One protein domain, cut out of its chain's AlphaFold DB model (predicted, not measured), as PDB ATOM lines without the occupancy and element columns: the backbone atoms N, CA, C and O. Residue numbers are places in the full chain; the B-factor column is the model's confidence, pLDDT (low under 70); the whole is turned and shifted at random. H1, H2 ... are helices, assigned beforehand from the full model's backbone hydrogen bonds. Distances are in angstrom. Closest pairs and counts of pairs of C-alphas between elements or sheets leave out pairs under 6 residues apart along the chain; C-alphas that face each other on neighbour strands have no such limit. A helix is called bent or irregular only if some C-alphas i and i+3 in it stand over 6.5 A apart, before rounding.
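This is residues 888 to 916 and 933 to 1025 of the 1027 residues of an uncharacterized protein of Edaphochlamys debaryana (UniProt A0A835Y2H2). Five helices run nearly lengthwise in an up-and-down bundle, each against the one before; H2, H3 and H5 pack round H1, and H4 packs on H3 and H5. Residues 998 to 1003 stick out. The printed part has 122 residues, 94 of them in the five named helices H1 to H5 in that order along the chain, with no named strand, and its class is all helix; it is a compact rod, 52 by 25 by 22 A, with radius of gyration of the C-alphas 15.0 A.

Find C-alpha 890 at (43.626, 42.518, 11.103); H1 runs 35.9 A to residue 914. Then come H2, residues 935 to 954, 28.4 A, only just irregular with C-alphas 940 and 943 6.7 A apart; H3, residues 960 to 970, 15.5 A; H4, residues 979 to 997, 27.2 A; and H5, residues 1005 to 1023, 27.0 A, which ends with C-alpha 1023 at (24.129, 43.747, 25.288).

At the closest C-alphas, Ala 899 and Ala 948, 4.3 A, H1 touches H2, opposite ways. H2 and H4 are apart. Every O i to N i+4 pair is within hydrogen-bond range in H4, but 20 of 21 in H1, 14 of 16 in H2, 6 of 7 in H3, 14 of 15 in H5.

Across the cut, C-alphas 916 and 933 are 9.4 A apart. Residues 998 to 1011 and 1020 to 1025 have pLDDT under 70.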
ATOM      1  N   ILE A 888      48.108  37.088  14.707       96.12
ATOM      2  CA  ILE A 888      46.717  37.390  14.356       96.12
ATOM      3  C   ILE A 888      46.727  38.606  13.431       96.12
ATOM      4  O   ILE A 888      47.274  39.655  13.781       96.12
ATOM      5  N   THR A 889      46.157  38.473  12.238       95.75
ATOM      6  CA  THR A 889      46.069  39.584  11.286       95.75
ATOM      7  C   THR A 889      44.830  40.439  11.553       95.75
ATOM      8  O   THR A 889      43.843  39.978  12.125       95.75
ATOM      9  N   ALA A 890      44.833  41.688  11.077       94.38
ATOM     10  CA  ALA A 890      43.626  42.518  11.103       94.38
ATOM     11  C   ALA A 890      42.471  41.894  10.284       94.38
ATOM     12  O   ALA A 890      41.309  42.099  10.624       94.38
ATOM     13  N   GLU A 891      42.775  41.085   9.258       96.25
ATOM     14  CA  GLU A 891      41.771  40.319   8.506       96.25
ATOM     15  C   GLU A 891      41.149  39.205   9.369       96.25
ATOM     16  O   GLU A 891      39.932  39.043   9.358       96.25
ATOM     17  N   ASP A 892      41.935  38.492  10.187       97.00
ATOM     18  CA  ASP A 892      41.407  37.496  11.135       97.00
ATOM     19  C   ASP A 892      40.428  38.115  12.142       97.00
ATOM     20  O   ASP A 892      39.386  37.525  12.431       97.00
ATOM     21  N   ILE A 893      40.755  39.307  12.655       96.44
ATOM     22  CA  ILE A 893      39.920  40.057  13.605       96.44
ATOM     23  C   ILE A 893      38.637  40.548  12.915       96.44
ATOM     24  O   ILE A 893      37.546  40.362  13.452       96.44
ATOM     25  N   ALA A 894      38.739  41.094  11.699       96.12
ATOM     26  CA  ALA A 894      37.579  41.529  10.923       96.12
ATOM     27  C   ALA A 894      36.628  40.362  10.589       96.12
ATOM     28  O   ALA A 894      35.418  40.489  10.770       96.12
ATOM     29  N   LEU A 895      37.166  39.207  10.180       97.50
ATOM     30  CA  LEU A 895      36.392  37.990   9.896       97.50
ATOM     31  C   LEU A 895      35.764  37.382  11.161       97.50
ATOM     32  O   LEU A 895      34.671  36.817  11.093       97.50
ATOM     33  N   ALA A 896      36.422  37.504  12.317       97.75
ATOM     34  CA  ALA A 896      35.849  37.113  13.602       97.75
ATOM     35  C   ALA A 896      34.682  38.034  14.003       97.75
ATOM     36  O   ALA A 896      33.619  37.541  14.375       97.75
ATOM     37  N   ALA A 897      34.837  39.355  13.860       96.94
ATOM     38  CA  ALA A 897      33.774  40.323  14.131       96.94
ATOM     39  C   ALA A 897      32.587  40.198  13.149       96.94
ATOM     40  O   ALA A 897      31.437  40.332  13.561       96.94
ATOM     41  N   GLU A 898      32.843  39.894  11.870       97.50
ATOM     42  CA  GLU A 898      31.815  39.563  10.868       97.50
ATOM     43  C   GLU A 898      31.021  38.311  11.281       97.50
ATOM     44  O   GLU A 898      29.788  38.338  11.290       97.50
ATOM     45  N   ALA A 899      31.714  37.241  11.687       97.94
ATOM     46  CA  ALA A 899      31.098  35.988  12.126       97.94
ATOM     47  C   ALA A 899      30.263  36.137  13.409       97.94
ATOM     48  O   ALA A 899      29.183  35.559  13.502       97.94
ATOM     49  N   LEU A 900      30.740  36.915  14.388       97.56
ATOM     50  CA  LEU A 900      30.003  37.172  15.631       97.56
ATOM     51  C   LEU A 900      28.763  38.042  15.376       97.56
ATOM     52  O   LEU A 900      27.676  37.676  15.810       97.56
ATOM     53  N   ARG A 901      28.885  39.126  14.596       97.12
ATOM     54  CA  ARG A 901      27.755  40.016  14.258       97.12
ATOM     55  C   ARG A 901      26.658  39.313  13.451       97.12
ATOM     56  O   ARG A 901      25.480  39.569  13.657       97.12
ATOM     57  N   THR A 902      27.032  38.420  12.535       97.25
ATOM     58  CA  THR A 902      26.052  37.627  11.768       97.25
ATOM     59  C   THR A 902      25.436  36.489  12.587       97.25
ATOM     60  O   THR A 902      24.348  36.031  12.249       97.25
ATOM     61  N   ALA A 903      26.077  36.055  13.678       97.12
ATOM     62  CA  ALA A 903      25.501  35.095  14.618       97.12
ATOM     63  C   ALA A 903      24.607  35.754  15.687       97.12
ATOM     64  O   ALA A 903      23.581  35.170  16.033       97.12
ATOM     65  N   SER A 904      24.910  36.974  16.149       96.19
ATOM     66  CA  SER A 904      24.010  37.716  17.048       96.19
ATOM     67  C   SER A 904      22.681  38.047  16.359       96.19
ATOM     68  O   SER A 904      21.628  37.804  16.936       96.19
ATOM     69  N   GLN A 905      22.719  38.441  15.078       96.44
ATOM     70  CA  GLN A 905      21.524  38.613  14.232       96.44
ATOM     71  C   GLN A 905      20.661  37.342  14.121       96.44
ATOM     72  O   GLN A 905      19.456  37.426  13.890       96.44
ATOM     73  N   VAL A 906      21.257  36.153  14.281       96.19
ATOM     74  CA  VAL A 906      20.513  34.886  14.296       96.19
ATOM     75  C   VAL A 906      19.814  34.658  15.638       96.19
ATOM     76  O   VAL A 906      18.659  34.238  15.615       96.19
ATOM     77  N   ASP A 907      20.434  34.954  16.789       95.00
ATOM     78  CA  ASP A 907      19.708  34.883  18.073       95.00
ATOM     79  C   ASP A 907      18.643  35.985  18.167       95.00
ATOM     80  O   ASP A 907      17.538  35.678  18.591       95.00
ATOM     81  N   GLU A 908      18.890  37.208  17.676       94.31
ATOM     82  CA  GLU A 908      17.872  38.274  17.580       94.31
ATOM     83  C   GLU A 908      16.615  37.799  16.825       94.31
ATOM     84  O   GLU A 908      15.520  37.809  17.390       94.31
ATOM     85  N   LEU A 909      16.759  37.257  15.609       94.81
ATOM     86  CA  LEU A 909      15.626  36.707  14.845       94.81
ATOM     87  C   LEU A 909      14.953  35.509  15.542       94.81
ATOM     88  O   LEU A 909      13.732  35.345  15.475       94.81
ATOM     89  N   LEU A 910      15.725  34.662  16.231       93.31
ATOM     90  CA  LEU A 910      15.181  33.562  17.033       93.31
ATOM     91  C   LEU A 910      14.503  34.059  18.326       93.31
ATOM     92  O   LEU A 910      13.704  33.318  18.911       93.31
ATOM     93  N   LEU A 911      14.844  35.244  18.840       91.44
ATOM     94  CA  LEU A 911      14.250  35.861  20.034       91.44
ATOM     95  C   LEU A 911      12.920  36.512  19.666       91.44
ATOM     96  O   LEU A 911      11.910  36.169  20.277       91.44
ATOM     97  N   GLU A 912      12.891  37.349  18.627       92.44
ATOM     98  CA  GLU A 912      11.662  37.955  18.089       92.44
ATOM     99  C   GLU A 912      10.601  36.887  17.778       92.44
ATOM    100  O   GLU A 912       9.444  36.994  18.190       92.44
ATOM    101  N   ALA A 913      11.023  35.794  17.138       91.81
ATOM    102  CA  ALA A 913      10.184  34.632  16.882       91.81
ATOM    103  C   ALA A 913       9.721  33.900  18.150       91.81
ATOM    104  O   ALA A 913       8.551  33.532  18.260       91.81
ATOM    105  N   GLY A 914      10.630  33.670  19.104       87.56
ATOM    106  CA  GLY A 914      10.324  32.986  20.363       87.56
ATOM    107  C   GLY A 914       9.388  33.783  21.277       87.56
ATOM    108  O   GLY A 914       8.657  33.187  22.067       87.56
ATOM    109  N   LEU A 915       9.378  35.113  21.142       81.56
ATOM    110  CA  LEU A 915       8.478  36.034  21.842       81.56
ATOM    111  C   LEU A 915       7.090  36.151  21.182       81.56
ATOM    112  O   LEU A 915       6.180  36.745  21.763       81.56
ATOM    113  N   GLY A 916       6.886  35.545  20.006       70.06
ATOM    114  CA  GLY A 916       5.555  35.170  19.519       70.06
ATOM    115  C   GLY A 916       4.582  36.326  19.264       70.06
ATOM    116  O   GLY A 916       3.385  36.168  19.499       70.06
ATOM    117  N   PRO A 933      11.690  27.122  18.375       89.75
ATOM    118  CA  PRO A 933      11.348  28.109  17.354       89.75
ATOM    119  C   PRO A 933      10.589  27.455  16.193       89.75
ATOM    120  O   PRO A 933      10.814  26.285  15.870       89.75
ATOM    121  N   SER A 934       9.701  28.216  15.546       94.19
ATOM    122  CA  SER A 934       8.928  27.707  14.411       94.19
ATOM    123  C   SER A 934       9.853  27.297  13.249       94.19
ATOM    124  O   SER A 934      10.902  27.916  13.036       94.19
ATOM    125  N   PRO A 935       9.493  26.265  12.461       93.38
ATOM    126  CA  PRO A 935      10.345  25.788  11.369       93.38
ATOM    127  C   PRO A 935      10.570  26.856  10.287       93.38
ATOM    128  O   PRO A 935      11.608  26.857   9.631       93.38
ATOM    129  N   GLU A 936       9.634  27.792  10.125       94.69
ATOM    130  CA  GLU A 936       9.753  28.936   9.216       94.69
ATOM    131  C   GLU A 936      10.888  29.876   9.632       94.69
ATOM    132  O   GLU A 936      11.722  30.236   8.803       94.69
ATOM    133  N   VAL A 937      10.991  30.189  10.926       94.50
ATOM    134  CA  VAL A 937      12.061  31.038  11.474       94.50
ATOM    135  C   VAL A 937      13.407  30.322  11.420       94.50
ATOM    136  O   VAL A 937      14.421  30.922  11.074       94.50
ATOM    137  N   VAL A 938      13.437  29.012  11.682       94.06
ATOM    138  CA  VAL A 938      14.661  28.216  11.486       94.06
ATOM    139  C   VAL A 938      15.112  28.263  10.016       94.06
ATOM    140  O   VAL A 938      16.312  28.325   9.747       94.06
ATOM    141  N   ASN A 939      14.178  28.309   9.060       95.38
ATOM    142  CA  ASN A 939      14.491  28.457   7.637       95.38
ATOM    143  C   ASN A 939      14.959  29.875   7.249       95.38
ATOM    144  O   ASN A 939      15.850  29.977   6.404       95.38
ATOM    145  N   THR A 940      14.439  30.953   7.852       95.88
ATOM    146  CA  THR A 940      14.920  32.330   7.590       95.88
ATOM    147  C   THR A 940      16.259  32.630   8.270       95.88
ATOM    148  O   THR A 940      17.104  33.303   7.680       95.88
ATOM    149  N   ALA A 941      16.510  32.071   9.457       96.25
ATOM    150  CA  ALA A 941      17.785  32.180  10.166       96.25
ATOM    151  C   ALA A 941      18.921  31.374   9.499       96.25
ATOM    152  O   ALA A 941      20.094  31.753   9.564       96.25
ATOM    153  N   LYS A 942      18.591  30.265   8.824       96.38
ATOM    154  CA  LYS A 942      19.556  29.359   8.179       96.38
ATOM    155  C   LYS A 942      20.585  30.039   7.251       96.38
ATOM    156  O   LYS A 942      21.771  29.774   7.451       96.38
ATOM    157  N   PRO A 943      20.225  30.885   6.261       97.62
ATOM    158  CA  PRO A 943      21.214  31.547   5.401       97.62
ATOM    159  C   PRO A 943      22.165  32.476   6.171       97.62
ATOM    160  O   PRO A 943      23.353  32.534   5.847       97.62
ATOM    161  N   LEU A 944      21.684  33.155   7.219       97.44
ATOM    162  CA  LEU A 944      22.521  33.998   8.079       97.44
ATOM    163  C   LEU A 944      23.508  33.149   8.889       97.44
ATOM    164  O   LEU A 944      24.698  33.458   8.915       97.44
ATOM    165  N   PHE A 945      23.066  32.015   9.441       97.00
ATOM    166  CA  PHE A 945      23.966  31.058  10.091       97.00
ATOM    167  C   PHE A 945      24.990  30.447   9.118       97.00
ATOM    168  O   PHE A 945      26.166  30.310   9.462       97.00
ATOM    169  N   GLU A 946      24.590  30.095   7.894       97.44
ATOM    170  CA  GLU A 946      25.518  29.576   6.880       97.44
ATOM    171  C   GLU A 946      26.589  30.616   6.497       97.44
ATOM    172  O   GLU A 946      27.749  30.230   6.290       97.44
ATOM    173  N   SER A 947      26.230  31.908   6.505       98.00
ATOM    174  CA  SER A 947      27.137  33.055   6.350       98.00
ATOM    175  C   SER A 947      28.075  33.239   7.553       98.00
ATOM    176  O   SER A 947      29.296  33.222   7.381       98.00
ATOM    177  N   ALA A 948      27.546  33.285   8.782       98.06
ATOM    178  CA  ALA A 948      28.338  33.380  10.015       98.06
ATOM    179  C   ALA A 948      29.359  32.237  10.123       98.06
ATOM    180  O   ALA A 948      30.555  32.439  10.363       98.06
ATOM    181  N   ALA A 949      28.911  31.015   9.831       98.12
ATOM    182  CA  ALA A 949      29.766  29.843   9.779       98.12
ATOM    183  C   ALA A 949      30.765  29.888   8.603       98.12
ATOM    184  O   ALA A 949      31.803  29.229   8.677       98.12
ATOM    185  N   ALA A 950      30.501  30.630   7.520       98.19
ATOM    186  CA  ALA A 950      31.459  30.859   6.436       98.19
ATOM    187  C   ALA A 950      32.554  31.855   6.840       98.19
ATOM    188  O   ALA A 950      33.732  31.538   6.656       98.19
ATOM    189  N   ALA A 951      32.204  32.983   7.461       97.88
ATOM    190  CA  ALA A 951      33.169  33.923   8.038       97.88
ATOM    191  C   ALA A 951      34.063  33.226   9.088       97.88
ATOM    192  O   ALA A 951      35.290  33.227   8.964       97.88
ATOM    193  N   ALA A 952      33.467  32.452  10.005       98.19
ATOM    194  CA  ALA A 952      34.187  31.638  10.995       98.19
ATOM    195  C   ALA A 952      35.079  30.525  10.388       98.19
ATOM    196  O   ALA A 952      35.976  30.000  11.055       98.19
ATOM    197  N   ARG A 953      34.856  30.128   9.125       98.25
ATOM    198  CA  ARG A 953      35.758  29.234   8.368       98.25
ATOM    199  C   ARG A 953      36.882  29.993   7.654       98.25
ATOM    200  O   ARG A 953      37.941  29.400   7.450       98.25
ATOM    201  N   ARG A 954      36.666  31.262   7.285       98.12
ATOM    202  CA  ARG A 954      37.649  32.124   6.604       98.12
ATOM    203  C   ARG A 954      38.763  32.602   7.536       98.12
ATOM    204  O   ARG A 954      39.899  32.624   7.073       98.12
ATOM    205  N   VAL A 955      38.466  32.892   8.813       98.19
ATOM    206  CA  VAL A 955      39.472  33.217   9.858       98.19
ATOM    207  C   VAL A 955      40.672  32.279   9.713       98.19
ATOM    208  O   VAL A 955      40.506  31.059   9.789       98.19
ATOM    209  N   SER A 956      41.858  32.817   9.440       97.44
ATOM    210  CA  SER A 956      43.066  32.058   9.109       97.44
ATOM    211  C   SER A 956      43.786  31.550  10.362       97.44
ATOM    212  O   SER A 956      44.198  30.385  10.394       97.44
ATOM    213  N   HIS A 957      43.857  32.387  11.404       97.31
ATOM    214  CA  HIS A 957      44.632  32.133  12.615       97.31
ATOM    215  C   HIS A 957      44.130  30.883  13.378       97.31
ATOM    216  O   HIS A 957      42.959  30.822  13.782       97.31
ATOM    217  N   PRO A 958      44.992  29.872  13.622       96.50
ATOM    218  CA  PRO A 958      44.553  28.542  14.041       96.50
ATOM    219  C   PRO A 958      44.043  28.449  15.484       96.50
ATOM    220  O   PRO A 958      43.298  27.512  15.768       96.50
ATOM    221  N   ARG A 959      44.391  29.389  16.380       96.69
ATOM    222  CA  ARG A 959      43.790  29.461  17.732       96.69
ATOM    223  C   ARG A 959      42.470  30.236  17.752       96.69
ATOM    224  O   ARG A 959      41.587  29.887  18.519       96.69
ATOM    225  N   LEU A 960      42.308  31.240  16.883       97.56
ATOM    226  CA  LEU A 960      41.101  32.079  16.843       97.56
ATOM    227  C   LEU A 960      39.933  31.357  16.152       97.56
ATOM    228  O   LEU A 960      38.814  31.345  16.660       97.56
ATOM    229  N   ARG A 961      40.210  30.683  15.027       97.88
ATOM    230  CA  ARG A 961      39.231  29.903  14.250       97.88
ATOM    231  C   ARG A 961      38.339  28.966  15.093       97.88
ATOM    232  O   ARG A 961      37.126  29.027  14.897       97.88
ATOM    233  N   PRO A 962      38.853  28.078  15.972       97.88
ATOM    234  CA  PRO A 962      37.999  27.177  16.748       97.88
ATOM    235  C   PRO A 962      37.098  27.911  17.747       97.88
ATOM    236  O   PRO A 962      35.957  27.492  17.909       97.88
ATOM    237  N   LEU A 963      37.565  29.008  18.354       98.06
ATOM    238  CA  LEU A 963      36.784  29.792  19.317       98.06
ATOM    239  C   LEU A 963      35.636  30.533  18.634       98.06
ATOM    240  O   LEU A 963      34.491  30.395  19.051       98.06
ATOM    241  N   VAL A 964      35.909  31.214  17.514       98.19
ATOM    242  CA  VAL A 964      34.863  31.856  16.694       98.19
ATOM    243  C   VAL A 964      33.845  30.810  16.219       98.19
ATOM    244  O   VAL A 964      32.642  31.055  16.240       98.19
ATOM    245  N   GLN A 965      34.296  29.606  15.851       97.94
ATOM    246  CA  GLN A 965      33.397  28.516  15.459       97.94
ATOM    247  C   GLN A 965      32.589  27.904  16.609       97.94
ATOM    248  O   GLN A 965      31.540  27.330  16.323       97.94
ATOM    249  N   GLU A 966      33.041  27.976  17.863       97.94
ATOM    250  CA  GLU A 966      32.245  27.524  19.011       97.94
ATOM    251  C   GLU A 966      31.318  28.633  19.523       97.94
ATOM    252  O   GLU A 966      30.171  28.331  19.833       97.94
ATOM    253  N   ALA A 967      31.720  29.907  19.474       97.81
ATOM    254  CA  ALA A 967      30.828  31.042  19.728       97.81
ATOM    255  C   ALA A 967      29.618  31.026  18.770       97.81
ATOM    256  O   ALA A 967      28.469  31.007  19.206       97.81
ATOM    257  N   VAL A 968      29.870  30.873  17.463       98.06
ATOM    258  CA  VAL A 968      28.830  30.710  16.425       98.06
ATOM    259  C   VAL A 968      27.963  29.449  16.635       98.06
ATOM    260  O   VAL A 968      26.850  29.383  16.118       98.06
ATOM    261  N   ARG A 969      28.411  28.453  17.419       97.19
ATOM    262  CA  ARG A 969      27.570  27.313  17.851       97.19
ATOM    263  C   ARG A 969      26.781  27.612  19.125       97.19
ATOM    264  O   ARG A 969      25.627  27.204  19.190       97.19
ATOM    265  N   ARG A 970      27.365  28.310  20.106       96.19
ATOM    266  CA  ARG A 970      26.692  28.717  21.354       96.19
ATOM    267  C   ARG A 970      25.484  29.622  21.071       96.19
ATOM    268  O   ARG A 970      24.450  29.419  21.696       96.19
ATOM    269  N   TYR A 971      25.548  30.475  20.041       94.56
ATOM    270  CA  TYR A 971      24.385  31.235  19.540       94.56
ATOM    271  C   TYR A 971      23.201  30.376  19.065       94.56
ATOM    272  O   TYR A 971      22.056  30.773  19.250       94.56
ATOM    273  N   LEU A 972      23.441  29.209  18.454       91.69
ATOM    274  CA  LEU A 972      22.357  28.298  18.050       91.69
ATOM    275  C   LEU A 972      21.907  27.349  19.169       91.69
ATOM    276  O   LEU A 972      20.784  26.847  19.149       91.69
ATOM    277  N   ASP A 973      22.818  27.011  20.075       92.38
ATOM    278  CA  ASP A 973      22.702  25.885  20.997       92.38
ATOM    279  C   ASP A 973      23.269  26.306  22.357       92.38
ATOM    280  O   ASP A 973      24.368  25.917  22.751       92.38
ATOM    281  N   THR A 974      22.493  27.119  23.085       87.75
ATOM    282  CA  THR A 974      22.840  27.678  24.409       87.75
ATOM    283  C   THR A 974      23.171  26.611  25.461       87.75
ATOM    284  O   THR A 974      23.820  26.888  26.468       87.75
ATOM    285  N   LYS A 975      22.818  25.344  25.202       92.38
ATOM    286  CA  LYS A 975      23.208  24.170  26.003       92.38
ATOM    287  C   LYS A 975      24.716  23.879  25.958       92.38
ATOM    288  O   LYS A 975      25.191  23.027  26.706       92.38
ATOM    289  N   ARG A 976      25.470  24.567  25.094       94.06
ATOM    290  CA  ARG A 976      26.942  24.529  24.997       94.06
ATOM    291  C   ARG A 976      27.661  25.441  25.992       94.06
ATOM    292  O   ARG A 976      28.891  25.418  26.024       94.06
ATOM    293  N   GLY A 977      26.915  26.211  26.782       95.06
ATOM    294  CA  GLY A 977      27.433  27.230  27.691       95.06
ATOM    295  C   GLY A 977      27.230  28.655  27.156       95.06
ATOM    296  O   GLY A 977      26.880  28.818  25.982       95.06
ATOM    297  N   PRO A 978      27.447  29.674  28.008       94.81
ATOM    298  CA  PRO A 978      27.293  31.091  27.662       94.81
ATOM    299  C   PRO A 978      28.229  31.475  26.510       94.81
ATOM    300  O   PRO A 978      29.371  31.020  26.459       94.81
ATOM    301  N   VAL A 979      27.781  32.270  25.541       95.94
ATOM    302  CA  VAL A 979      28.638  32.642  24.394       95.94
ATOM    303  C   VAL A 979      29.780  33.584  24.808       95.94
ATOM    304  O   VAL A 979      30.841  33.610  24.177       95.94
ATOM    305  N   GLU A 980      29.581  34.243  25.943       95.56
ATOM    306  CA  GLU A 980      30.455  35.154  26.668       95.56
ATOM    307  C   GLU A 980      31.846  34.540  26.906       95.56
ATOM    308  O   GLU A 980      32.827  35.164  26.515       95.56
ATOM    309  N   ASP A 981      31.954  33.289  27.396       95.50
ATOM    310  CA  ASP A 981      33.252  32.603  27.609       95.50
ATOM    311  C   ASP A 981      34.139  32.653  26.348       95.50
ATOM    312  O   ASP A 981      35.346  32.899  26.396       95.50
ATOM    313  N   CYS A 982      33.534  32.375  25.186       97.25
ATOM    314  CA  CYS A 982      34.252  32.313  23.919       97.25
ATOM    315  C   CYS A 982      34.588  33.713  23.402       97.25
ATOM    316  O   CYS A 982      35.619  33.880  22.753       97.25
ATOM    317  N   ILE A 983      33.744  34.706  23.684       96.62
ATOM    318  CA  ILE A 983      33.982  36.112  23.351       96.62
ATOM    319  C   ILE A 983      35.130  36.674  24.201       96.62
ATOM    320  O   ILE A 983      36.018  37.327  23.648       96.62
ATOM    321  N   GLU A 984      35.183  36.362  25.497       96.00
ATOM    322  CA  GLU A 984      36.301  36.716  26.378       96.00
ATOM    323  C   GLU A 984      37.615  36.067  25.918       96.00
ATOM    324  O   GLU A 984      38.627  36.764  25.806       96.00
ATOM    325  N   GLU A 985      37.627  34.774  25.561       96.69
ATOM    326  CA  GLU A 985      38.849  34.123  25.057       96.69
ATOM    327  C   GLU A 985      39.289  34.693  23.688       96.69
ATOM    328  O   GLU A 985      40.485  34.895  23.448       96.69
ATOM    329  N   ILE A 986      38.342  35.036  22.805       97.25
ATOM    330  CA  ILE A 986      38.606  35.742  21.537       97.25
ATOM    331  C   ILE A 986      39.249  37.115  21.795       97.25
ATOM    332  O   ILE A 986      40.268  37.435  21.174       97.25
ATOM    333  N   LEU A 987      38.688  37.909  22.713       96.31
ATOM    334  CA  LEU A 987      39.208  39.227  23.093       96.31
ATOM    335  C   LEU A 987      40.597  39.118  23.737       96.31
ATOM    336  O   LEU A 987      41.497  39.872  23.368       96.31
ATOM    337  N   ALA A 988      40.808  38.145  24.626       95.81
ATOM    338  CA  ALA A 988      42.094  37.905  25.278       95.81
ATOM    339  C   ALA A 988      43.197  37.521  24.274       95.81
ATOM    340  O   ALA A 988      44.311  38.047  24.353       95.81
ATOM    341  N   LEU A 989      42.904  36.659  23.291       96.06
ATOM    342  CA  LEU A 989      43.853  36.344  22.215       96.06
ATOM    343  C   LEU A 989      44.143  37.555  21.321       96.06
ATOM    344  O   LEU A 989      45.296  37.773  20.938       96.06
ATOM    345  N   ALA A 990      43.120  38.344  20.987       94.94
ATOM    346  CA  ALA A 990      43.288  39.539  20.170       94.94
ATOM    347  C   ALA A 990      44.148  40.595  20.896       94.94
ATOM    348  O   ALA A 990      45.088  41.124  20.299       94.94
ATOM    349  N   ALA A 991      43.920  40.816  22.196       93.25
ATOM    350  CA  ALA A 991      44.735  41.693  23.038       93.25
ATOM    351  C   ALA A 991      46.204  41.234  23.112       93.25
ATOM    352  O   ALA A 991      47.098  42.018  22.792       93.25
ATOM    353  N   GLN A 992      46.460  39.949  23.399       93.62
ATOM    354  CA  GLN A 992      47.818  39.371  23.402       93.62
ATOM    355  C   GLN A 992      48.552  39.604  22.068       93.62
ATOM    356  O   GLN A 992      49.748  39.895  22.046       93.62
ATOM    357  N   SER A 993      47.840  39.514  20.937       90.31
ATOM    358  CA  SER A 993      48.431  39.778  19.620       90.31
ATOM    359  C   SER A 993      48.766  41.257  19.385       90.31
ATOM    360  O   SER A 993      49.776  41.560  18.748       90.31
ATOM    361  N   ALA A 994      47.972  42.178  19.940       87.62
ATOM    362  CA  ALA A 994      48.206  43.615  19.839       87.62
ATOM    363  C   ALA A 994      49.372  44.079  20.727       87.62
ATOM    364  O   ALA A 994      50.165  44.913  20.292       87.62
ATOM    365  N   GLU A 995      49.542  43.501  21.921       86.31
ATOM    366  CA  GLU A 995      50.707  43.755  22.783       86.31
ATOM    367  C   GLU A 995      52.016  43.328  22.101       86.31
ATOM    368  O   GLU A 995      52.962  44.117  22.014       86.31
ATOM    369  N   LEU A 996      52.045  42.120  21.526       79.75
ATOM    370  CA  LEU A 996      53.181  41.623  20.740       79.75
ATOM    371  C   LEU A 996      53.437  42.485  19.488       79.75
ATOM    372  O   LEU A 996      54.589  42.776  19.158       79.75
ATOM    373  N   GLY A 997      52.376  42.946  18.818       72.19
ATOM    374  CA  GLY A 997      52.457  43.886  17.696       72.19
ATOM    375  C   GLY A 997      52.949  45.287  18.087       72.19
ATOM    376  O   GLY A 997      53.582  45.963  17.276       72.19
ATOM    377  N   GLY A 998      52.737  45.714  19.336       64.12
ATOM    378  CA  GLY A 998      53.117  47.035  19.850       64.12
ATOM    379  C   GLY A 998      54.625  47.310  19.867       64.12
ATOM    380  O   GLY A 998      55.037  48.472  19.857       64.12
ATOM    381  N   LEU A 999      55.455  46.261  19.829       55.00
ATOM    382  CA  LEU A 999      56.909  46.369  19.656       55.00
ATOM    383  C   LEU A 999      57.311  46.619  18.186       55.00
ATOM    384  O   LEU A 999      58.329  47.257  17.929       55.00
ATOM    385  N   ALA A1000      56.487  46.212  17.215       53.50
ATOM    386  CA  ALA A1000      56.666  46.469  15.779       53.50
ATOM    387  C   ALA A1000      55.977  47.787  15.348       53.50
ATOM    388  O   ALA A1000      55.236  47.851  14.365       53.50
ATOM    389  N   ARG A1001      56.218  48.852  16.122       43.91
ATOM    390  CA  ARG A1001      55.366  50.052  16.295       43.91
ATOM    391  C   ARG A1001      55.121  50.961  15.071       43.91
ATOM    392  O   ARG A1001      54.556  52.036  15.233       43.91
ATOM    393  N   GLY A1002      55.538  50.570  13.866       45.72
ATOM    394  CA  GLY A1002      55.476  51.399  12.652       45.72
ATOM    395  C   GLY A1002      54.197  51.287  11.807       45.72
ATOM    396  O   GLY A1002      54.000  52.125  10.935       45.72
ATOM    397  N   ALA A1003      53.346  50.272  12.018       45.06
ATOM    398  CA  ALA A1003      52.234  49.962  11.098       45.06
ATOM    399  C   ALA A1003      50.901  49.553  11.768       45.06
ATOM    400  O   ALA A1003      49.977  49.120  11.086       45.06
ATOM    401  N   ALA A1004      50.781  49.667  13.095       48.41
ATOM    402  CA  ALA A1004      49.711  49.015  13.866       48.41
ATOM    403  C   ALA A1004      48.356  49.761  13.933       48.41
ATOM    404  O   ALA A1004      47.403  49.227  14.486       48.41
ATOM    405  N   ALA A1005      48.223  50.967  13.366       51.56
ATOM    406  CA  ALA A1005      46.989  51.765  13.453       51.56
ATOM    407  C   ALA A1005      45.668  51.008  13.130       51.56
ATOM    408  O   ALA A1005      44.723  51.142  13.910       51.56
ATOM    409  N   PRO A1006      45.557  50.177  12.067       55.00
ATOM    410  CA  PRO A1006      44.302  49.485  11.761       55.00
ATOM    411  C   PRO A1006      43.939  48.343  12.730       55.00
ATOM    412  O   PRO A1006      42.792  47.899  12.711       55.00
ATOM    413  N   SER A1007      44.851  47.851  13.585       56.06
ATOM    414  CA  SER A1007      44.508  46.762  14.519       56.06
ATOM    415  C   SER A1007      43.680  47.237  15.714       56.06
ATOM    416  O   SER A1007      42.897  46.454  16.244       56.06
ATOM    417  N   LEU A1008      43.800  48.510  16.114       57.41
ATOM    418  CA  LEU A1008      42.977  49.090  17.184       57.41
ATOM    419  C   LEU A1008      41.514  49.233  16.751       57.41
ATOM    420  O   LEU A1008      40.639  48.751  17.457       57.41
ATOM    421  N   ALA A1009      41.247  49.743  15.545       69.81
ATOM    422  CA  ALA A1009      39.893  49.757  14.980       69.81
ATOM    423  C   ALA A1009      39.318  48.333  14.798       69.81
ATOM    424  O   ALA A1009      38.115  48.114  14.939       69.81
ATOM    425  N   GLY A1010      40.171  47.336  14.529       69.44
ATOM    426  CA  GLY A1010      39.791  45.919  14.552       69.44
ATOM    427  C   GLY A1010      39.358  45.444  15.945       69.44
ATOM    428  O   GLY A1010      38.316  44.806  16.078       69.44
ATOM    429  N   LEU A1011      40.118  45.788  16.989       65.94
ATOM    430  CA  LEU A1011      39.758  45.489  18.379       65.94
ATOM    431  C   LEU A1011      38.485  46.218  18.817       65.94
ATOM    432  O   LEU A1011      37.622  45.587  19.412       65.94
ATOM    433  N   GLU A1012      38.323  47.498  18.484       76.12
ATOM    434  CA  GLU A1012      37.115  48.277  18.788       76.12
ATOM    435  C   GLU A1012      35.883  47.719  18.070       76.12
ATOM    436  O   GLU A1012      34.828  47.584  18.681       76.12
ATOM    437  N   THR A1013      35.995  47.324  16.798       75.88
ATOM    438  CA  THR A1013      34.866  46.725  16.063       75.88
ATOM    439  C   THR A1013      34.550  45.293  16.494       75.88
ATOM    440  O   THR A1013      33.386  44.895  16.406       75.88
ATOM    441  N   LEU A1014      35.529  44.534  17.003       76.62
ATOM    442  CA  LEU A1014      35.284  43.236  17.637       76.62
ATOM    443  C   LEU A1014      34.697  43.406  19.044       76.62
ATOM    444  O   LEU A1014      33.744  42.710  19.371       76.62
ATOM    445  N   ALA A1015      35.179  44.363  19.839       76.19
ATOM    446  CA  ALA A1015      34.624  44.707  21.148       76.19
ATOM    447  C   ALA A1015      33.206  45.289  21.037       76.19
ATOM    448  O   ALA A1015      32.353  44.964  21.851       76.19
ATOM    449  N   ALA A1016      32.906  46.074  19.999       77.19
ATOM    450  CA  ALA A1016      31.554  46.545  19.706       77.19
ATOM    451  C   ALA A1016      30.646  45.419  19.186       77.19
ATOM    452  O   ALA A1016      29.470  45.378  19.536       77.19
ATOM    453  N   ALA A1017      31.174  44.470  18.399       73.56
ATOM    454  CA  ALA A1017      30.431  43.261  18.035       73.56
ATOM    455  C   ALA A1017      30.144  42.390  19.271       73.56
ATOM    456  O   ALA A1017      29.019  41.932  19.423       73.56
ATOM    457  N   ALA A1018      31.117  42.235  20.176       72.88
ATOM    458  CA  ALA A1018      31.000  41.558  21.468       72.88
ATOM    459  C   ALA A1018      30.020  42.259  22.429       72.88
ATOM    460  O   ALA A1018      29.233  41.601  23.101       72.88
ATOM    461  N   ALA A1019      30.022  43.592  22.471       70.81
ATOM    462  CA  ALA A1019      29.122  44.380  23.308       70.81
ATOM    463  C   ALA A1019      27.692  44.434  22.749       70.81
ATOM    464  O   ALA A1019      26.749  44.472  23.529       70.81
ATOM    465  N   ALA A1020      27.503  44.378  21.427       68.69
ATOM    466  CA  ALA A1020      26.186  44.136  20.834       68.69
ATOM    467  C   ALA A1020      25.699  42.707  21.142       68.69
ATOM    468  O   ALA A1020      24.561  42.516  21.553       68.69
ATOM    469  N   ALA A1021      26.599  41.727  21.022       61.28
ATOM    470  CA  ALA A1021      26.377  40.314  21.315       61.28
ATOM    471  C   ALA A1021      25.982  39.996  22.768       61.28
ATOM    472  O   ALA A1021      25.168  39.106  22.977       61.28
ATOM    473  N   ALA A1022      26.579  40.680  23.749       56.84
ATOM    474  CA  ALA A1022      26.268  40.524  25.174       56.84
ATOM    475  C   ALA A1022      25.228  41.554  25.662       56.84
ATOM    476  O   ALA A1022      24.502  41.322  26.624       56.84
ATOM    477  N   GLY A1023      25.103  42.696  24.977       46.62
ATOM    478  CA  GLY A1023      24.129  43.747  25.288       46.62
ATOM    479  C   GLY A1023      22.670  43.325  25.094       46.62
ATOM    480  O   GLY A1023      21.781  43.976  25.637       46.62
ATOM    481  N   THR A1024      22.421  42.215  24.393       49.44
ATOM    482  CA  THR A1024      21.120  41.524  24.324       49.44
ATOM    483  C   THR A1024      20.748  40.753  25.599       49.44
ATOM    484  O   THR A1024      19.658  40.192  25.658       49.44
ATOM    485  N   GLU A1025      21.618  40.699  26.616       38.47
ATOM    486  CA  GLU A1025      21.263  40.234  27.972       38.47
ATOM    487  C   GLU A1025      20.937  41.391  28.936       38.47
ATOM    488  O   GLU A1025      20.351  41.172  29.994       38.47
TER     489      GLU A1025